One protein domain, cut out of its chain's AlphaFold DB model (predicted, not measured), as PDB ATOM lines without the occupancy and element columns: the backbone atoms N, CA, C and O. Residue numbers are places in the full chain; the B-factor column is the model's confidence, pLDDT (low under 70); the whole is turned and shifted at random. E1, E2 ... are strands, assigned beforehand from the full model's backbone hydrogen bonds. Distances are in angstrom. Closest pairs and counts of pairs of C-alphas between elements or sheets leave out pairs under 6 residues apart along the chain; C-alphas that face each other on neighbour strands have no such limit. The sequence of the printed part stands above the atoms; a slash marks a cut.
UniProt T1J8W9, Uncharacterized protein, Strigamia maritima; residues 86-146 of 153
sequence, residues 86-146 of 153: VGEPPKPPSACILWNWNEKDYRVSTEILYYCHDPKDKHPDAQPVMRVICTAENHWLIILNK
ATOM      1  N   VAL A  86     214.438 180.865 190.368       56.03
ATOM      2  CA  VAL A  86     213.916 182.221 190.596       56.03
ATOM      3  C   VAL A  86     215.107 183.161 190.769       56.03
ATOM      4  O   VAL A  86     216.170 182.711 191.197       56.03
ATOM      5  N   GLY A  87     214.934 184.441 190.440       56.66
ATOM      6  CA  GLY A  87     215.939 185.492 190.640       56.66
ATOM      7  C   GLY A  87     216.977 185.643 189.520       56.66
ATOM      8  O   GLY A  87     217.021 184.873 188.560       56.66
ATOM      9  N   GLU A  88     217.813 186.678 189.636       60.28
ATOM     10  CA  GLU A  88     218.922 186.905 188.705       60.28
ATOM     11  C   GLU A  88     220.040 185.863 188.933       60.28
ATOM     12  O   GLU A  88     220.355 185.529 190.080       60.28
ATOM     13  N   PRO A  89     220.703 185.355 187.875       62.31
ATOM     14  CA  PRO A  89     221.930 184.584 188.038       62.31
ATOM     15  C   PRO A  89     222.977 185.398 188.817       62.31
ATOM     16  O   PRO A  89     223.017 186.629 188.707       62.31
ATOM     17  N   PRO A  90     223.867 184.733 189.579       65.25
ATOM     18  CA  PRO A  90     224.853 185.427 190.392       65.25
ATOM     19  C   PRO A  90     225.730 186.320 189.515       65.25
ATOM     20  O   PRO A  90     226.273 185.879 188.498       65.25
ATOM     21  N   LYS A  91     225.881 187.581 189.925       68.75
ATOM     22  CA  LYS A  91     226.752 188.533 189.234       68.75
ATOM     23  C   LYS A  91     228.209 188.073 189.345       68.75
ATOM     24  O   LYS A  91     228.601 187.518 190.377       68.75
ATOM     25  N   PRO A  92     229.025 188.279 188.299       70.19
ATOM     26  CA  PRO A  92     230.450 188.018 188.399       70.19
ATOM     27  C   PRO A  92     231.076 188.908 189.489       70.19
ATOM     28  O   PRO A  92     230.592 190.021 189.722       70.19
ATOM     29  N   PRO A  93     232.139 188.440 190.171       70.69
ATOM     30  CA  PRO A  93     232.862 189.259 191.143       70.69
ATOM     31  C   PRO A  93     233.412 190.526 190.476       70.69
ATOM     32  O   PRO A  93     233.626 190.548 189.269       70.69
ATOM     33  N   SER A  94     233.675 191.586 191.241       75.56
ATOM     34  CA  SER A  94     234.102 192.878 190.677       75.56
ATOM     35  C   SER A  94     235.416 192.812 189.888       75.56
ATOM     36  O   SER A  94     235.561 193.520 188.895       75.56
ATOM     37  N   ALA A  95     236.344 191.945 190.293       73.50
ATOM     38  CA  ALA A  95     237.593 191.679 189.588       73.50
ATOM     39  C   ALA A  95     237.657 190.214 189.152       73.50
ATOM     40  O   ALA A  95     237.173 189.324 189.858       73.50
ATOM     41  N   CYS A  96     238.246 189.970 187.981       73.31
ATOM     42  CA  CYS A  96     238.273 188.631 187.407       73.31
ATOM     43  C   CYS A  96     239.463 187.788 187.873       73.31
ATOM     44  O   CYS A  96     239.297 186.607 188.142       73.31
ATOM     45  N   ILE A  97     240.626 188.399 188.076       66.75
ATOM     46  CA  ILE A  97     241.843 187.792 188.623       66.75
ATOM     47  C   ILE A  97     241.743 187.808 190.156       66.75
ATOM     48  O   ILE A  97     242.412 188.577 190.844       66.75
ATOM     49  N   LEU A  98     240.840 186.992 190.693       63.94
ATOM     50  CA  LEU A  98     240.688 186.729 192.123       63.94
ATOM     51  C   LEU A  98     240.432 185.235 192.345       63.94
ATOM     52  O   LEU A  98     239.861 184.560 191.485       63.94
ATOM     53  N   TRP A  99     240.821 184.740 193.520       48.31
ATOM     54  CA  TRP A  99     240.469 183.403 193.996       48.31
ATOM     55  C   TRP A  99     238.947 183.312 194.143       48.31
ATOM     56  O   TRP A  99     238.357 184.034 194.950       48.31
ATOM     57  N   ASN A 100     238.291 182.459 193.356       55.66
ATOM     58  CA  ASN A 100     236.833 182.343 193.382       55.66
ATOM     59  C   ASN A 100     236.328 181.240 194.336       55.66
ATOM     60  O   ASN A 100     237.097 180.413 194.816       55.66
ATOM     61  N   TRP A 101     235.015 181.199 194.590       47.72
ATOM     62  CA  TRP A 101     234.306 180.223 195.434       47.72
ATOM     63  C   TRP A 101     234.529 178.752 195.044       47.72
ATOM     64  O   TRP A 101     234.285 177.861 195.851       47.72
ATOM     65  N   ASN A 102     234.978 178.490 193.814       55.09
ATOM     66  CA  ASN A 102     235.361 177.167 193.320       55.09
ATOM     67  C   ASN A 102     236.875 176.896 193.422       55.09
ATOM     68  O   ASN A 102     237.358 175.954 192.795       55.09
ATOM     69  N   GLU A 103     237.605 177.739 194.158       50.38
ATOM     70  CA  GLU A 103     239.049 177.667 194.393       50.38
ATOM     71  C   GLU A 103     239.899 177.687 193.115       50.38
ATOM     72  O   GLU A 103     240.995 177.129 193.065       50.38
ATOM     73  N   LYS A 104     239.397 178.322 192.049       56.78
ATOM     74  CA  LYS A 104     240.142 178.493 190.799       56.78
ATOM     75  C   LYS A 104     240.559 179.945 190.614       56.78
ATOM     76  O   LYS A 104     239.717 180.839 190.650       56.78
ATOM     77  N   ASP A 105     241.845 180.145 190.341       60.06
ATOM     78  CA  ASP A 105     242.362 181.401 189.805       60.06
ATOM     79  C   ASP A 105     241.892 181.549 188.357       60.06
ATOM     80  O   ASP A 105     242.267 180.760 187.479       60.06
ATOM     81  N   TYR A 106     241.075 182.561 188.082       64.88
ATOM     82  CA  TYR A 106     240.742 182.895 186.706       64.88
ATOM     83  C   TYR A 106     241.878 183.707 186.088       64.88
ATOM     84  O   TYR A 106     242.282 184.758 186.584       64.88
ATOM     85  N   ARG A 107     242.414 183.195 184.980       71.56
ATOM     86  CA  ARG A 107     243.443 183.876 184.192       71.56
ATOM     87  C   ARG A 107     242.798 184.877 183.239       71.56
ATOM     88  O   ARG A 107     241.628 184.734 182.876       71.56
ATOM     89  N   VAL A 108     243.586 185.831 182.751       80.81
ATOM     90  CA  VAL A 108     243.217 186.640 181.581       80.81
ATOM     91  C   VAL A 108     242.765 185.717 180.443       80.81
ATOM     92  O   VAL A 108     243.318 184.634 180.253       80.81
ATOM     93  N   SER A 109     241.729 186.140 179.726       83.44
ATOM     94  CA  SER A 109     241.044 185.393 178.668       83.44
ATOM     95  C   SER A 109     240.283 184.147 179.135       83.44
ATOM     96  O   SER A 109     239.826 183.373 178.297       83.44
ATOM     97  N   THR A 110     240.093 183.951 180.445       84.12
ATOM     98  CA  THR A 110     239.211 182.884 180.936       84.12
ATOM     99  C   THR A 110     237.757 183.236 180.661       84.12
ATOM    100  O   THR A 110     237.291 184.314 181.035       84.12
ATOM    101  N   GLU A 111     237.046 182.297 180.044       85.31
ATOM    102  CA  GLU A 111     235.608 182.356 179.826       85.31
ATOM    103  C   GLU A 111     234.861 181.676 180.979       85.31
ATOM    104  O   GLU A 111     235.202 180.563 181.388       85.31
ATOM    105  N   ILE A 112     233.825 182.341 181.493       80.69
ATOM    106  CA  ILE A 112     232.897 181.775 182.475       80.69
ATOM    107  C   ILE A 112     231.494 181.768 181.886       80.69
ATOM    108  O   ILE A 112     231.013 182.764 181.337       80.69
ATOM    109  N   LEU A 113     230.838 180.622 182.045       80.31
ATOM    110  CA  LEU A 113     229.468 180.378 181.634       80.31
ATOM    111  C   LEU A 113     228.591 180.255 182.877       80.31
ATOM    112  O   LEU A 113     228.840 179.418 183.745       80.31
ATOM    113  N   TYR A 114     227.572 181.099 182.945       76.12
ATOM    114  CA  TYR A 114     226.539 181.073 183.965       76.12
ATOM    115  C   TYR A 114     225.289 180.441 183.372       76.12
ATOM    116  O   TYR A 114     224.865 180.801 182.273       76.12
ATOM    117  N   TYR A 115     224.696 179.528 184.123       74.69
ATOM    118  CA  TYR A 115     223.475 178.816 183.768       74.69
ATOM    119  C   TYR A 115     222.392 179.172 184.786       74.69
ATOM    120  O   TYR A 115     222.717 179.525 185.925       74.69
ATOM    121  N   CYS A 116     221.120 179.077 184.396       70.25
ATOM    122  CA  CYS A 116     220.050 179.088 185.389       70.25
ATOM    123  C   CYS A 116     220.231 177.879 186.314       70.25
ATOM    124  O   CYS A 116     220.726 176.826 185.901       70.25
ATOM    125  N   HIS A 117     219.890 178.049 187.586       61.56
ATOM    126  CA  HIS A 117     220.047 176.991 188.568       61.56
ATOM    127  C   HIS A 117     218.922 175.967 188.427       61.56
ATOM    128  O   HIS A 117     217.939 176.041 189.154       61.56
ATOM    129  N   ASP A 118     219.077 175.011 187.515       57.84
ATOM    130  CA  ASP A 118     218.209 173.841 187.475       57.84
ATOM    131  C   ASP A 118     218.841 172.715 188.318       57.84
ATOM    132  O   ASP A 118     219.887 172.166 187.961       57.84
ATOM    133  N   PRO A 119     218.273 172.373 189.485       49.78
ATOM    134  CA  PRO A 119     218.814 171.317 190.335       49.78
ATOM    135  C   PRO A 119     218.493 169.904 189.819       49.78
ATOM    136  O   PRO A 119     219.031 168.937 190.362       49.78
ATOM    137  N   LYS A 120     217.637 169.761 188.798       49.84
ATOM    138  CA  LYS A 120     217.379 168.496 188.098       49.84
ATOM    139  C   LYS A 120     218.333 168.295 186.921       49.84
ATOM    140  O   LYS A 120     218.669 167.149 186.615       49.84
ATOM    141  N   ASP A 121     218.872 169.376 186.365       48.78
ATOM    142  CA  ASP A 121     219.634 169.304 185.127       48.78
ATOM    143  C   ASP A 121     221.142 169.430 185.320       48.78
ATOM    144  O   ASP A 121     221.765 170.487 185.245       48.78
ATOM    145  N   LYS A 122     221.781 168.260 185.361       49.91
ATOM    146  CA  LYS A 122     223.053 168.081 184.651       49.91
ATOM    147  C   LYS A 122     222.761 167.923 183.155       49.91
ATOM    148  O   LYS A 122     223.085 166.884 182.584       49.91
ATOM    149  N   HIS A 123     222.093 168.888 182.523       52.50
ATOM    150  CA  HIS A 123     221.865 168.806 181.085       52.50
ATOM    151  C   HIS A 123     223.133 169.230 180.338       52.50
ATOM    152  O   HIS A 123     223.560 170.377 180.473       52.50
ATOM    153  N   PRO A 124     223.743 168.332 179.542       54.94
ATOM    154  CA  PRO A 124     224.878 168.690 178.694       54.94
ATOM    155  C   PRO A 124     224.513 169.750 177.639       54.94
ATOM    156  O   PRO A 124     225.409 170.389 177.096       54.94
ATOM    157  N   ASP A 125     223.214 169.976 177.411       60.09
ATOM    158  CA  ASP A 125     222.668 170.911 176.426       60.09
ATOM    159  C   ASP A 125     222.109 172.206 177.046       60.09
ATOM    160  O   ASP A 125     221.481 173.009 176.349       60.09
ATOM    161  N   ALA A 126     222.316 172.434 178.350       64.88
ATOM    162  CA  ALA A 126     221.878 173.667 178.996       64.88
ATOM    163  C   ALA A 126     222.547 174.875 178.321       64.88
ATOM    164  O   ALA A 126     223.773 174.948 178.211       64.88
ATOM    165  N   GLN A 127     221.752 175.842 177.855       72.25
ATOM    166  CA  GLN A 127     222.306 177.061 177.271       72.25
ATOM    167  C   GLN A 127     222.742 178.025 178.381       72.25
ATOM    168  O   GLN A 127     221.991 178.242 179.335       72.25
ATOM    169  N   PRO A 128     223.930 178.645 178.274       75.75
ATOM    170  CA  PRO A 128     224.351 179.640 179.244       75.75
ATOM    171  C   PRO A 128     223.477 180.891 179.123       75.75
ATOM    172  O   PRO A 128     223.257 181.412 178.026       75.75
ATOM    173  N   VAL A 129     223.024 181.408 180.261       79.31
ATOM    174  CA  VAL A 129     222.287 182.674 180.341       79.31
ATOM    175  C   VAL A 129     223.201 183.879 180.448       79.31
ATOM    176  O   VAL A 129     222.816 184.971 180.051       79.31
ATOM    177  N   MET A 130     224.432 183.705 180.918       82.62
ATOM    178  CA  MET A 130     225.432 184.764 180.876       82.62
ATOM    179  C   MET A 130     226.802 184.187 180.536       82.62
ATOM    180  O   MET A 130     227.191 183.124 181.018       82.62
ATOM    181  N   ARG A 131     227.526 184.891 179.667       87.00
ATOM    182  CA  ARG A 131     228.882 184.544 179.235       87.00
ATOM    183  C   ARG A 131     229.763 185.757 179.437       87.00
ATOM    184  O   ARG A 131     229.472 186.822 178.887       87.00
ATOM    185  N   VAL A 132     230.834 185.581 180.195       88.25
ATOM    186  CA  VAL A 132     231.800 186.643 180.486       88.25
ATOM    187  C   VAL A 132     233.219 186.172 180.196       88.25
ATOM    188  O   VAL A 132     233.522 184.990 180.350       88.25
ATOM    189  N   ILE A 133     234.092 187.097 179.801       90.00
ATOM    190  CA  ILE A 133     235.528 186.854 179.632       90.00
ATOM    191  C   ILE A 133     236.321 187.801 180.527       90.00
ATOM    192  O   ILE A 133     236.056 189.000 180.565       90.00
ATOM    193  N   CYS A 134     237.315 187.265 181.231       87.19
ATOM    194  CA  CYS A 134     238.282 188.067 181.974       87.19
ATOM    195  C   CYS A 134     239.229 188.778 181.000       87.19
ATOM    196  O   CYS A 134     239.912 188.138 180.202       87.19
ATOM    197  N   THR A 135     239.277 190.102 181.043       87.06
ATOM    198  CA  THR A 135     240.159 190.911 180.190       87.06
ATOM    199  C   THR A 135     241.551 191.070 180.809       87.06
ATOM    200  O   THR A 135     241.769 190.756 181.978       87.06
ATOM    201  N   ALA A 136     242.510 191.583 180.030       86.56
ATOM    202  CA  ALA A 136     243.858 191.888 180.524       86.56
ATOM    203  C   ALA A 136     243.872 192.998 181.593       86.56
ATOM    204  O   ALA A 136     244.800 193.071 182.391       86.56
ATOM    205  N   GLU A 137     242.825 193.824 181.634       87.69
ATOM    206  CA  GLU A 137     242.638 194.914 182.598       87.69
ATOM    207  C   GLU A 137     242.006 194.451 183.917       87.69
ATOM    208  O   GLU A 137     241.647 195.280 184.745       87.69
ATOM    209  N   ASN A 138     241.863 193.139 184.134       82.88
ATOM    210  CA  ASN A 138     241.225 192.571 185.322       82.88
ATOM    211  C   ASN A 138     239.708 192.861 185.440       82.88
ATOM    212  O   ASN A 138     239.130 192.795 186.525       82.88
ATOM    213  N   HIS A 139     239.040 193.140 184.318       85.12
ATOM    214  CA  HIS A 139     237.593 193.370 184.255       85.12
ATOM    215  C   HIS A 139     236.865 192.252 183.503       85.12
ATOM    216  O   HIS A 139     237.423 191.647 182.583       85.12
ATOM    217  N   TRP A 140     235.598 192.013 183.848       86.00
ATOM    218  CA  TRP A 140     234.725 191.105 183.103       86.00
ATOM    219  C   TRP A 140     234.113 191.800 181.888       86.00
ATOM    220  O   TRP A 140     233.359 192.761 182.022       86.00
ATOM    221  N   LEU A 141     234.384 191.267 180.701       89.75
ATOM    222  CA  LEU A 141     233.671 191.618 179.481       89.75
ATOM    223  C   LEU A 141     232.455 190.701 179.328       89.75
ATOM    224  O   LEU A 141     232.611 189.487 179.205       89.75
ATOM    225  N   ILE A 142     231.253 191.276 179.317       88.19
ATOM    226  CA  ILE A 142     230.003 190.532 179.121       88.19
ATOM    227  C   ILE A 142     229.765 190.339 177.620       88.19
ATOM    228  O   ILE A 142     229.588 191.306 176.886       88.19
ATOM    229  N   ILE A 143     229.751 189.084 177.173       90.81
ATOM    230  CA  ILE A 143     229.570 188.702 175.760       90.81
ATOM    231  C   ILE A 143     228.128 188.287 175.488       90.81
ATOM    232  O   ILE A 143     227.587 188.537 174.414       90.81
ATOM    233  N   LEU A 144     227.495 187.655 176.473       87.00
ATOM    234  CA  LEU A 144     226.095 187.269 176.426       87.00
ATOM    235  C   LEU A 144     225.446 187.641 177.748       87.00
ATOM    236  O   LEU A 144     225.963 187.273 178.803       87.00
ATOM    237  N   ASN A 145     224.297 188.308 177.673       84.88
ATOM    238  CA  ASN A 145     223.447 188.544 178.827       84.88
ATOM    239  C   ASN A 145     221.979 188.259 178.485       84.88
ATOM    240  O   ASN A 145     221.289 189.076 177.878       84.88
ATOM    241  N   LYS A 146     221.534 187.066 178.863       76.75
ATOM    242  CA  LYS A 146     220.153 186.577 178.851       76.75
ATOM    243  C   LYS A 146     219.696 186.268 180.284       76.75
ATOM    244  O   LYS A 146     218.855 185.400 180.484       76.75
TER     245      LYS A 146
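AT A GLANCE: This is residues 86 to 146 of the 153 residues of an uncharacterized protein of Strigamia maritima (UniProt T1J8W9). This model has little regular structure: a small three-stranded sheet, E1, E2 and E3, with residues 90 to 96 of the long unnamed stretch 86 to 110 passing over one face, and a loop, residues 119 to 125, that sticks out. The 61 printed residues hold strands E1, E2 and E3, an antiparallel meander in which each strand neighbours the one before; the class is all strand, with 15 residues in named elements. The whole is only just compact, close to loose, with radius of gyration of the C-alphas 12.2 A and spans of 35 by 23 by 22 A.

IN THESE COORDINATES: Start at C-alpha 86 (213.916, 182.221, 190.596); no named element comes before E1, residues 111 to 114, 10.1 A. Find E2 at residues 130 to 134, 13.3 A, and E3 at 140 to 145, 12.3 A, ending at C-alpha 145 (223.447, 188.544, 178.827).

HOW THE PARTS SIT: Inner strand E2 forms hairpins with both edge strands. With E1, at 154 degrees, look at N 114 and O 130, 2.8 A. With E3, at 161 degrees, N 141 and O 133 are 2.8 A apart.

THE WHOLE: The C-alphas of Lys 120 and Glu 137, the two farthest apart, are 37.0 A apart. The printed part has no cut; E1 to E2 is a long link. Look for pLDDT under 70 at residues 86 to 91, 97 to 106 and 117 to 126.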